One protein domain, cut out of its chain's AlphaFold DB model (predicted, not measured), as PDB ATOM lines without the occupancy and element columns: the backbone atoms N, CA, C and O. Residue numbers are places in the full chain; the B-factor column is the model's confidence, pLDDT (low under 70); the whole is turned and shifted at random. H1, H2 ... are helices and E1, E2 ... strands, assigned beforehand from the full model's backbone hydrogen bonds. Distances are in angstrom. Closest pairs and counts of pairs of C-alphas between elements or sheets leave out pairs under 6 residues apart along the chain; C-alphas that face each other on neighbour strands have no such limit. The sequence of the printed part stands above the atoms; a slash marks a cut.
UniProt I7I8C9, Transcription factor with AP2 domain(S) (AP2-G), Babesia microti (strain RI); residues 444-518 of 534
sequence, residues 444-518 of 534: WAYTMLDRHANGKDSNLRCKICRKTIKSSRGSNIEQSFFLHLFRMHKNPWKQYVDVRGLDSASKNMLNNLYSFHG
ATOM      1  N   TRP A 444     142.270  68.658  85.834       89.56
ATOM      2  CA  TRP A 444     141.554  67.416  85.529       89.56
ATOM      3  C   TRP A 444     140.518  67.573  84.400       89.56
ATOM      4  O   TRP A 444     140.218  66.594  83.721       89.56
ATOM      5  N   ALA A 445     140.017  68.788  84.142       89.44
ATOM      6  CA  ALA A 445     138.962  69.085  83.169       89.44
ATOM      7  C   ALA A 445     139.474  69.568  81.792       89.44
ATOM      8  O   ALA A 445     138.680  69.667  80.849       89.44
ATOM      9  N   TYR A 446     140.781  69.806  81.618       91.75
ATOM     10  CA  TYR A 446     141.390  70.143  80.321       91.75
ATOM     11  C   TYR A 446     142.696  69.393  80.024       91.75
ATOM     12  O   TYR A 446     143.354  68.864  80.914       91.75
ATOM     13  N   THR A 447     143.087  69.384  78.752       90.00
ATOM     14  CA  THR A 447     144.432  69.026  78.283       90.00
ATOM     15  C   THR A 447     145.026  70.232  77.557       90.00
ATOM     16  O   THR A 447     144.356  70.811  76.697       90.00
ATOM     17  N   MET A 448     146.266  70.611  77.876       84.94
ATOM     18  CA  MET A 448     147.035  71.544  77.043       84.94
ATOM     19  C   MET A 448     147.329  70.869  75.701       84.94
ATOM     20  O   MET A 448     147.855  69.761  75.678       84.94
ATOM     21  N   LEU A 449     146.987  71.524  74.595       78.50
ATOM     22  CA  LEU A 449     147.539  71.207  73.280       78.50
ATOM     23  C   LEU A 449     148.725  72.148  73.038       78.50
ATOM     24  O   LEU A 449     148.727  73.270  73.552       78.50
ATOM     25  N   ASP A 450     149.730  71.669  72.310       62.59
ATOM     26  CA  ASP A 450     151.112  72.148  72.409       62.59
ATOM     27  C   ASP A 450     151.292  73.671  72.407       62.59
ATOM     28  O   ASP A 450     150.723  74.410  71.598       62.59
ATOM     29  N   ARG A 451     152.180  74.139  73.292       57.53
ATOM     30  CA  ARG A 451     152.763  75.476  73.175       57.53
ATOM     31  C   ARG A 451     153.664  75.471  71.939       57.53
ATOM     32  O   ARG A 451     154.823  75.078  72.032       57.53
ATOM     33  N   HIS A 452     153.146  75.911  70.788       52.72
ATOM     34  CA  HIS A 452     153.988  76.196  69.622       52.72
ATOM     35  C   HIS A 452     155.178  77.069  70.049       52.72
ATOM     36  O   HIS A 452     154.990  78.033  70.795       52.72
ATOM     37  N   ALA A 453     156.382  76.765  69.550       49.38
ATOM     38  CA  ALA A 453     157.641  77.376  70.003       49.38
ATOM     39  C   ALA A 453     157.656  78.921  69.973       49.38
ATOM     40  O   ALA A 453     158.359  79.551  70.756       49.38
ATOM     41  N   ASN A 454     156.809  79.538  69.141       50.53
ATOM     42  CA  ASN A 454     156.647  80.993  69.033       50.53
ATOM     43  C   ASN A 454     155.678  81.607  70.079       50.53
ATOM     44  O   ASN A 454     155.253  82.755  69.942       50.53
ATOM     45  N   GLY A 455     155.309  80.853  71.120       50.09
ATOM     46  CA  GLY A 455     154.904  81.350  72.444       50.09
ATOM     47  C   GLY A 455     153.542  82.043  72.600       50.09
ATOM     48  O   GLY A 455     153.186  82.373  73.727       50.09
ATOM     49  N   LYS A 456     152.780  82.287  71.523       53.38
ATOM     50  CA  LYS A 456     151.592  83.174  71.563       53.38
ATOM     51  C   LYS A 456     150.227  82.495  71.408       53.38
ATOM     52  O   LYS A 456     149.243  83.044  71.893       53.38
ATOM     53  N   ASP A 457     150.161  81.316  70.792       55.66
ATOM     54  CA  ASP A 457     148.903  80.608  70.518       55.66
ATOM     55  C   ASP A 457     148.837  79.278  71.295       55.66
ATOM     56  O   ASP A 457     149.092  78.203  70.750       55.66
ATOM     57  N   SER A 458     148.501  79.344  72.588       71.69
ATOM     58  CA  SER A 458     148.167  78.156  73.385       71.69
ATOM     59  C   SER A 458     146.731  77.697  73.102       71.69
ATOM     60  O   SER A 458     145.797  78.499  73.004       71.69
ATOM     61  N   ASN A 459     146.547  76.384  72.965       85.19
ATOM     62  CA  ASN A 459     145.248  75.766  72.715       85.19
ATOM     63  C   ASN A 459     144.901  74.806  73.858       85.19
ATOM     64  O   ASN A 459     145.760  74.108  74.388       85.19
ATOM     65  N   LEU A 460     143.621  74.736  74.210       90.06
ATOM     66  CA  LEU A 460     143.102  73.809  75.211       90.06
ATOM     67  C   LEU A 460     142.155  72.808  74.565       90.06
ATOM     68  O   LEU A 460     141.391  73.155  73.669       90.06
ATOM     69  N   ARG A 461     142.134  71.575  75.063       90.50
ATOM     70  CA  ARG A 461     141.054  70.620  74.805       90.50
ATOM     71  C   ARG A 461     140.288  70.405  76.102       90.50
ATOM     72  O   ARG A 461     140.847  69.874  77.056       90.50
ATOM     73  N   CYS A 462     139.016  70.799  76.144       92.19
ATOM     74  CA  CYS A 462     138.139  70.432  77.255       92.19
ATOM     75  C   CYS A 462     138.014  68.905  77.286       92.19
ATOM     76  O   CYS A 462     137.593  68.310  76.295       92.19
ATOM     77  N   LYS A 463     138.365  68.255  78.398       90.56
ATOM     78  CA  LYS A 463     138.260  66.792  78.527       90.56
ATOM     79  C   LYS A 463     136.797  66.330  78.543       90.56
ATOM     80  O   LYS A 463     136.503  65.250  78.041       90.56
ATOM     81  N   ILE A 464     135.877  67.170  79.031       89.81
ATOM     82  CA  ILE A 464     134.469  66.811  79.272       89.81
ATOM     83  C   ILE A 464     133.650  66.700  77.970       89.81
ATOM     84  O   ILE A 464     132.930  65.721  77.801       89.81
ATOM     85  N   CYS A 465     133.768  67.647  77.025       89.94
ATOM     86  CA  CYS A 465     133.130  67.551  75.692       89.94
ATOM     87  C   CYS A 465     134.110  67.341  74.524       89.94
ATOM     88  O   CYS A 465     133.709  67.440  73.367       89.94
ATOM     89  N   ARG A 466     135.402  67.112  74.797       89.62
ATOM     90  CA  ARG A 466     136.490  66.980  73.799       89.62
ATOM     91  C   ARG A 466     136.699  68.205  72.885       89.62
ATOM     92  O   ARG A 466     137.558  68.161  72.005       89.62
ATOM     93  N   LYS A 467     135.974  69.312  73.092       90.50
ATOM     94  CA  LYS A 467     136.049  70.521  72.258       90.50
ATOM     95  C   LYS A 467     137.381  71.248  72.445       90.50
ATOM     96  O   LYS A 467     137.782  71.551  73.570       90.50
ATOM     97  N   THR A 468     138.027  71.584  71.332       90.12
ATOM     98  CA  THR A 468     139.186  72.482  71.325       90.12
ATOM     99  C   THR A 468     138.733  73.928  71.534       90.12
ATOM    100  O   THR A 468     137.876  74.440  70.810       90.12
ATOM    101  N   ILE A 469     139.337  74.583  72.516       89.31
ATOM    102  CA  ILE A 469     139.206  75.993  72.862       89.31
ATOM    103  C   ILE A 469     140.501  76.654  72.400       89.31
ATOM    104  O   ILE A 469     141.592  76.252  72.805       89.31
ATOM    105  N   LYS A 470     140.379  77.642  71.519       85.00
ATOM    106  CA  LYS A 470     141.515  78.414  71.013       85.00
ATOM    107  C   LYS A 470     141.518  79.767  71.698       85.00
ATOM    108  O   LYS A 470     140.449  80.372  71.801       85.00
ATOM    109  N   SER A 471     142.684  80.265  72.101       71.19
ATOM    110  CA  SER A 471     142.770  81.683  72.432       71.19
ATOM    111  C   SER A 471     142.571  82.511  71.161       71.19
ATOM    112  O   SER A 471     143.055  82.159  70.084       71.19
ATOM    113  N   SER A 472     141.841  83.615  71.274       63.19
ATOM    114  CA  SER A 472     141.882  84.678  70.276       63.19
ATOM    115  C   SER A 472     143.075  85.596  70.567       63.19
ATOM    116  O   SER A 472     143.455  85.769  71.723       63.19
ATOM    117  N   ARG A 473     143.680  86.211  69.543       53.72
ATOM    118  CA  ARG A 473     144.829  87.119  69.740       53.72
ATOM    119  C   ARG A 473     144.484  88.242  70.734       53.72
ATOM    120  O   ARG A 473     143.774  89.177  70.364       53.72
ATOM    121  N   GLY A 474     145.010  88.138  71.959       55.28
ATOM    122  CA  GLY A 474     144.801  89.080  73.065       55.28
ATOM    123  C   GLY A 474     143.875  88.608  74.200       55.28
ATOM    124  O   GLY A 474     143.802  89.296  75.210       55.28
ATOM    125  N   SER A 475     143.187  87.466  74.087       62.41
ATOM    126  CA  SER A 475     142.409  86.890  75.204       62.41
ATOM    127  C   SER A 475     143.259  85.974  76.085       62.41
ATOM    128  O   SER A 475     144.128  85.263  75.582       62.41
ATOM    129  N   ASN A 476     142.966  85.905  77.387       81.69
ATOM    130  CA  ASN A 476     143.522  84.848  78.229       81.69
ATOM    131  C   ASN A 476     142.839  83.499  77.891       81.69
ATOM    132  O   ASN A 476     141.608  83.405  77.810       81.69
ATOM    133  N   ILE A 477     143.644  82.456  77.664       86.19
ATOM    134  CA  ILE A 477     143.189  81.094  77.347       86.19
ATOM    135  C   ILE A 477     142.388  80.462  78.500       86.19
ATOM    136  O   ILE A 477     141.475  79.675  78.262       86.19
ATOM    137  N   GLU A 478     142.676  80.858  79.737       88.44
ATOM    138  CA  GLU A 478     142.082  80.320  80.963       88.44
ATOM    139  C   GLU A 478     140.676  80.886  81.190       88.44
ATOM    140  O   GLU A 478     139.728  80.127  81.363       88.44
ATOM    141  N   GLN A 479     140.493  82.203  81.031       87.50
ATOM    142  CA  GLN A 479     139.160  82.828  81.014       87.50
ATOM    143  C   GLN A 479     138.316  82.296  79.839       87.50
ATOM    144  O   GLN A 479     137.130  81.998  79.990       87.50
ATOM    145  N   SER A 480     138.942  82.042  78.680       89.06
ATOM    146  CA  SER A 480     138.288  81.364  77.547       89.06
ATOM    147  C   SER A 480     137.834  79.932  77.890       89.06
ATOM    148  O   SER A 480     136.851  79.440  77.328       89.06
ATOM    149  N   PHE A 481     138.517  79.265  78.824       91.50
ATOM    150  CA  PHE A 481     138.156  77.950  79.347       91.50
ATOM    151  C   PHE A 481     137.080  78.011  80.440       91.50
ATOM    152  O   PHE A 481     136.130  77.234  80.358       91.50
ATOM    153  N   PHE A 482     137.131  78.956  81.383       93.06
ATOM    154  CA  PHE A 482     136.064  79.148  82.375       93.06
ATOM    155  C   PHE A 482     134.725  79.502  81.703       93.06
ATOM    156  O   PHE A 482     133.712  78.847  81.960       93.06
ATOM    157  N   LEU A 483     134.727  80.430  80.736       92.50
ATOM    158  CA  LEU A 483     133.549  80.744  79.913       92.50
ATOM    159  C   LEU A 483     133.030  79.532  79.124       92.50
ATOM    160  O   LEU A 483     131.821  79.399  78.923       92.50
ATOM    161  N   HIS A 484     133.916  78.638  78.675       92.44
ATOM    162  CA  HIS A 484     133.513  77.387  78.039       92.44
ATOM    163  C   HIS A 484     132.877  76.413  79.043       92.44
ATOM    164  O   HIS A 484     131.802  75.885  78.754       92.44
ATOM    165  N   LEU A 485     133.503  76.194  80.207       92.31
ATOM    166  CA  LEU A 485     132.981  75.318  81.258       92.31
ATOM    167  C   LEU A 485     131.584  75.757  81.691       92.31
ATOM    168  O   LEU A 485     130.642  74.985  81.551       92.31
ATOM    169  N   PHE A 486     131.419  76.997  82.149       93.25
ATOM    170  CA  PHE A 486     130.158  77.445  82.746       93.25
ATOM    171  C   PHE A 486     129.003  77.469  81.730       93.25
ATOM    172  O   PHE A 486     127.850  77.233  82.088       93.25
ATOM    173  N   ARG A 487     129.307  77.694  80.442       90.38
ATOM    174  CA  ARG A 487     128.310  77.751  79.364       90.38
ATOM    175  C   ARG A 487     127.935  76.383  78.784       90.38
ATOM    176  O   ARG A 487     126.780  76.193  78.406       90.38
ATOM    177  N   MET A 488     128.888  75.454  78.671       89.62
ATOM    178  CA  MET A 488     128.674  74.137  78.045       89.62
ATOM    179  C   MET A 488     128.434  73.012  79.060       89.62
ATOM    180  O   MET A 488     127.758  72.036  78.741       89.62
ATOM    181  N   HIS A 489     128.974  73.138  80.271       90.56
ATOM    182  CA  HIS A 489     128.965  72.113  81.310       90.56
ATOM    183  C   HIS A 489     128.263  72.652  82.553       90.56
ATOM    184  O   HIS A 489     128.871  73.268  83.424       90.56
ATOM    185  N   LYS A 490     126.950  72.433  82.624       89.56
ATOM    186  CA  LYS A 490     126.097  72.964  83.691       89.56
ATOM    187  C   LYS A 490     126.220  72.117  84.969       89.56
ATOM    188  O   LYS A 490     125.381  71.258  85.221       89.56
ATOM    189  N   ASN A 491     127.289  72.367  85.726       90.50
ATOM    190  CA  ASN A 491     127.685  71.700  86.975       90.50
ATOM    191  C   ASN A 491     127.913  72.743  88.096       90.50
ATOM    192  O   ASN A 491     128.118  73.919  87.777       90.50
ATOM    193  N   PRO A 492     127.907  72.364  89.391       90.62
ATOM    194  CA  PRO A 492     128.106  73.302  90.503       90.62
ATOM    195  C   PRO A 492     129.586  73.686  90.697       90.62
ATOM    196  O   PRO A 492     130.272  73.264  91.626       90.62
ATOM    197  N   TRP A 493     130.100  74.519  89.788       91.62
ATOM    198  CA  TRP A 493     131.519  74.883  89.722       91.62
ATOM    199  C   TRP A 493     132.061  75.700  90.906       91.62
ATOM    200  O   TRP A 493     133.280  75.734  91.070       91.62
ATOM    201  N   LYS A 494     131.220  76.319  91.753       90.00
ATOM    202  CA  LYS A 494     131.699  77.090  92.926       90.00
ATOM    203  C   LYS A 494     132.459  76.219  93.938       90.00
ATOM    204  O   LYS A 494     133.279  76.739  94.680       90.00
ATOM    205  N   GLN A 495     132.260  74.899  93.902       86.12
ATOM    206  CA  GLN A 495     133.026  73.916  94.680       86.12
ATOM    207  C   GLN A 495     134.518  73.842  94.290       86.12
ATOM    208  O   GLN A 495     135.338  73.436  95.106       86.12
ATOM    209  N   TYR A 496     134.880  74.232  93.060       85.88
ATOM    210  CA  TYR A 496     136.241  74.100  92.512       85.88
ATOM    211  C   TYR A 496     136.863  75.440  92.076       85.88
ATOM    212  O   TYR A 496     138.055  75.486  91.764       85.88
ATOM    213  N   VAL A 497     136.080  76.526  92.046       91.19
ATOM    214  CA  VAL A 497     136.486  77.839  91.521       91.19
ATOM    215  C   VAL A 497     136.237  78.937  92.551       91.19
ATOM    216  O   VAL A 497     135.093  79.252  92.873       91.19
ATOM    217  N   ASP A 498     137.315  79.571  93.005       92.38
ATOM    218  CA  ASP A 498     137.256  80.813  93.769       92.38
ATOM    219  C   ASP A 498     136.805  81.951  92.845       92.38
ATOM    220  O   ASP A 498     137.482  82.300  91.873       92.38
ATOM    221  N   VAL A 499     135.650  82.540  93.152       90.12
ATOM    222  CA  VAL A 499     135.022  83.581  92.330       90.12
ATOM    223  C   VAL A 499     135.922  84.815  92.174       90.12
ATOM    224  O   VAL A 499     135.780  85.535  91.191       90.12
ATOM    225  N   ARG A 500     136.867  85.071  93.089       88.94
ATOM    226  CA  ARG A 500     137.710  86.280  93.081       88.94
ATOM    227  C   ARG A 500     138.610  86.351  91.843       88.94
ATOM    228  O   ARG A 500     138.582  87.375  91.160       88.94
ATOM    229  N   GLY A 501     139.290  85.253  91.501       87.81
ATOM    230  CA  GLY A 501     140.194  85.120  90.342       87.81
ATOM    231  C   GLY A 501     139.506  84.830  89.000       87.81
ATOM    232  O   GLY A 501     140.105  84.231  88.109       87.81
ATOM    233  N   LEU A 502     138.233  85.193  88.849       89.69
ATOM    234  CA  LEU A 502     137.515  85.173  87.573       89.69
ATOM    235  C   LEU A 502     137.417  86.588  86.988       89.69
ATOM    236  O   LEU A 502     137.291  87.562  87.733       89.69
ATOM    237  N   ASP A 503     137.407  86.724  85.661       88.81
ATOM    238  CA  ASP A 503     137.069  88.007  85.035       88.81
ATOM    239  C   ASP A 503     135.567  88.320  85.191       88.81
ATOM    240  O   ASP A 503     134.758  87.447  85.517       88.81
ATOM    241  N   SER A 504     135.157  89.572  84.977       88.44
ATOM    242  CA  SER A 504     133.754  89.979  85.164       88.44
ATOM    243  C   SER A 504     132.780  89.215  84.254       88.44
ATOM    244  O   SER A 504     131.627  88.999  84.623       88.44
ATOM    245  N   ALA A 505     133.236  88.745  83.086       87.38
ATOM    246  CA  ALA A 505     132.434  87.916  82.189       87.38
ATOM    247  C   ALA A 505     132.197  86.509  82.769       87.38
ATOM    248  O   ALA A 505     131.072  86.009  82.742       87.38
ATOM    249  N   SER A 506     133.234  85.888  83.330       90.94
ATOM    250  CA  SER A 506     133.192  84.559  83.941       90.94
ATOM    251  C   SER A 506     132.486  84.575  85.296       90.94
ATOM    252  O   SER A 506     131.709  83.662  85.571       90.94
ATOM    253  N   LYS A 507     132.656  85.640  86.097       93.06
ATOM    254  CA  LYS A 507     131.865  85.924  87.312       93.06
ATOM    255  C   LYS A 507     130.370  85.952  86.989       93.06
ATOM    256  O   LYS A 507     129.596  85.209  87.591       93.06
ATOM    257  N   ASN A 508     129.974  86.733  85.983       91.25
ATOM    258  CA  ASN A 508     128.574  86.834  85.568       91.25
ATOM    259  C   ASN A 508     128.046  85.516  84.980       91.25
ATOM    260  O   ASN A 508     126.945  85.096  85.321       91.25
ATOM    261  N   MET A 509     128.833  84.801  84.167       90.94
ATOM    262  CA  MET A 509     128.436  83.491  83.633       90.94
ATOM    263  C   MET A 509     128.241  82.441  84.745       90.94
ATOM    264  O   MET A 509     127.285  81.668  84.693       90.94
ATOM    265  N   LEU A 510     129.107  82.427  85.765       93.19
ATOM    266  CA  LEU A 510     128.999  81.531  86.920       93.19
ATOM    267  C   LEU A 510     127.806  81.883  87.820       93.19
ATOM    268  O   LEU A 510     127.125  80.985  88.310       93.19
ATOM    269  N   ASN A 511     127.516  83.170  88.014       91.44
ATOM    270  CA  ASN A 511     126.336  83.601  88.764       91.44
ATOM    271  C   ASN A 511     125.040  83.264  88.017       91.44
ATOM    272  O   ASN A 511     124.158  82.643  88.605       91.44
ATOM    273  N   ASN A 512     124.960  83.539  86.712       90.25
ATOM    274  CA  ASN A 512     123.809  83.168  85.884       90.25
ATOM    275  C   ASN A 512     123.574  81.647  85.868       90.25
ATOM    276  O   ASN A 512     122.428  81.204  85.849       90.25
ATOM    277  N   LEU A 513     124.633  80.830  85.929       89.31
ATOM    278  CA  LEU A 513     124.502  79.374  86.023       89.31
ATOM    279  C   LEU A 513     123.782  78.922  87.308       89.31
ATOM    280  O   LEU A 513     123.025  77.956  87.267       89.31
ATOM    281  N   TYR A 514     123.984  79.622  88.424       90.81
ATOM    282  CA  TYR A 514     123.298  79.327  89.682       90.81
ATOM    283  C   TYR A 514     121.887  79.943  89.691       90.81
ATOM    284  O   TYR A 514     120.910  79.221  89.874       90.81
ATOM    285  N   SER A 515     121.755  81.242  89.398       88.31
ATOM    286  CA  SER A 515     120.476  81.966  89.484       88.31
ATOM    287  C   SER A 515     119.454  81.565  88.411       88.31
ATOM    288  O   SER A 515     118.287  81.373  88.728       88.31
ATOM    289  N   PHE A 516     119.866  81.422  87.145       83.88
ATOM    290  CA  PHE A 516     118.952  81.198  86.009       83.88
ATOM    291  C   PHE A 516     118.801  79.711  85.630       83.88
ATOM    292  O   PHE A 516     117.837  79.316  84.974       83.88
ATOM    293  N   HIS A 517     119.742  78.847  86.024       80.56
ATOM    294  CA  HIS A 517     119.633  77.394  85.810       80.56
ATOM    295  C   HIS A 517     119.410  76.590  87.097       80.56
ATOM    296  O   HIS A 517     119.455  75.361  87.051       80.56
ATOM    297  N   GLY A 518     119.147  77.262  88.226       84.12
ATOM    298  CA  GLY A 518     118.808  76.630  89.505       84.12
ATOM    299  C   GLY A 518     119.922  75.766  90.101       84.12
ATOM    300  O   GLY A 518     119.658  74.968  91.005       84.12
TER     301      GLY A 518
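Overview. This is residues 444 to 518 of the 534 residues of the protein "Transcription factor with AP2 domain(S) (AP2-G)" of Babesia microti (strain RI) (UniProt I7I8C9). A small antiparallel sheet of three short strands has one helix, H1, packed over one face, and a second helix, H2, lies side by side with H1, farther from the sheet. H1 is the middle of the model, between the sheet toward one end and H2 toward the other, while a long loop, residues 489 to 503, joins the two helices. The printed part has 75 residues, with three named strands and then two named helices in the order E1 E2 E3 H1 H2; the sheet's order is E1 - E2 - E3. The class is mixed, helices and strands, with under half of the residues in named elements, 35 of 75. The whole is compact, with a radius of gyration of the C-alphas of 13.0 A, yet elongated, spanning 43 by 23 by 17 A.

Along the chain. Find C-alpha 446 at (141.390, 70.143, 80.321), where E1, residues 446 to 449, begins its 9.4 A. Then look at E2, residues 459 to 462, 10.0 A long, and E3, residues 468 to 470, 6.4 A long. H1, residues 477 to 488, starts at C-alpha 477 at (143.189, 81.094, 77.347) and runs 16.1 A. H2, residues 504 to 515, also runs 16.1 A and ends at C-alpha 515 at (120.476, 81.966, 89.484).

Arrangement. Begin with the sheet, a meander, each strand the antiparallel neighbour of the one before. E1 and E2 form a hairpin at 151 degrees, with N 447 and O 461 within hydrogen-bond range at 2.9 A. E2 and E3 form a hairpin at 145 degrees, where you find N 469 and O 460 at 2.8 A. E1 and E3 are the edge strands. H1 is on one face of this sheet, giving two layers, a sheet and a helix over it, at a height over the sheet of 9.2 A. It lies over E2 and only just over E3, on which 3 of its C-alphas fall, and runs along the strands, at 27 degrees to E2 on the local plane. The closest C-alphas of E3 and H1 are those of Ile 469 and Phe 481, 6.9 A apart. Moving outward, H1 and H2 touch, closest at the C-alphas of Leu 483 and Ser 506, 5.6 A apart. They run the same way at a shallow tilt of 20 degrees. H2 is not on the sheet and is apart from E1, E2 and E3. In H1 and H2 every O i to N i+4 pair is within hydrogen-bond range.

Size, cuts and confidence. Look at Ala 453 and Gly 518 for the two C-alphas farthest apart, 43.5 A. The printed part has no cut. The link from H1 to H2, 15 residues, is long. Mean pLDDT of the printed part is 83.4, and the model's confidence is under 70 at residues 450 to 457 and 472 to 475.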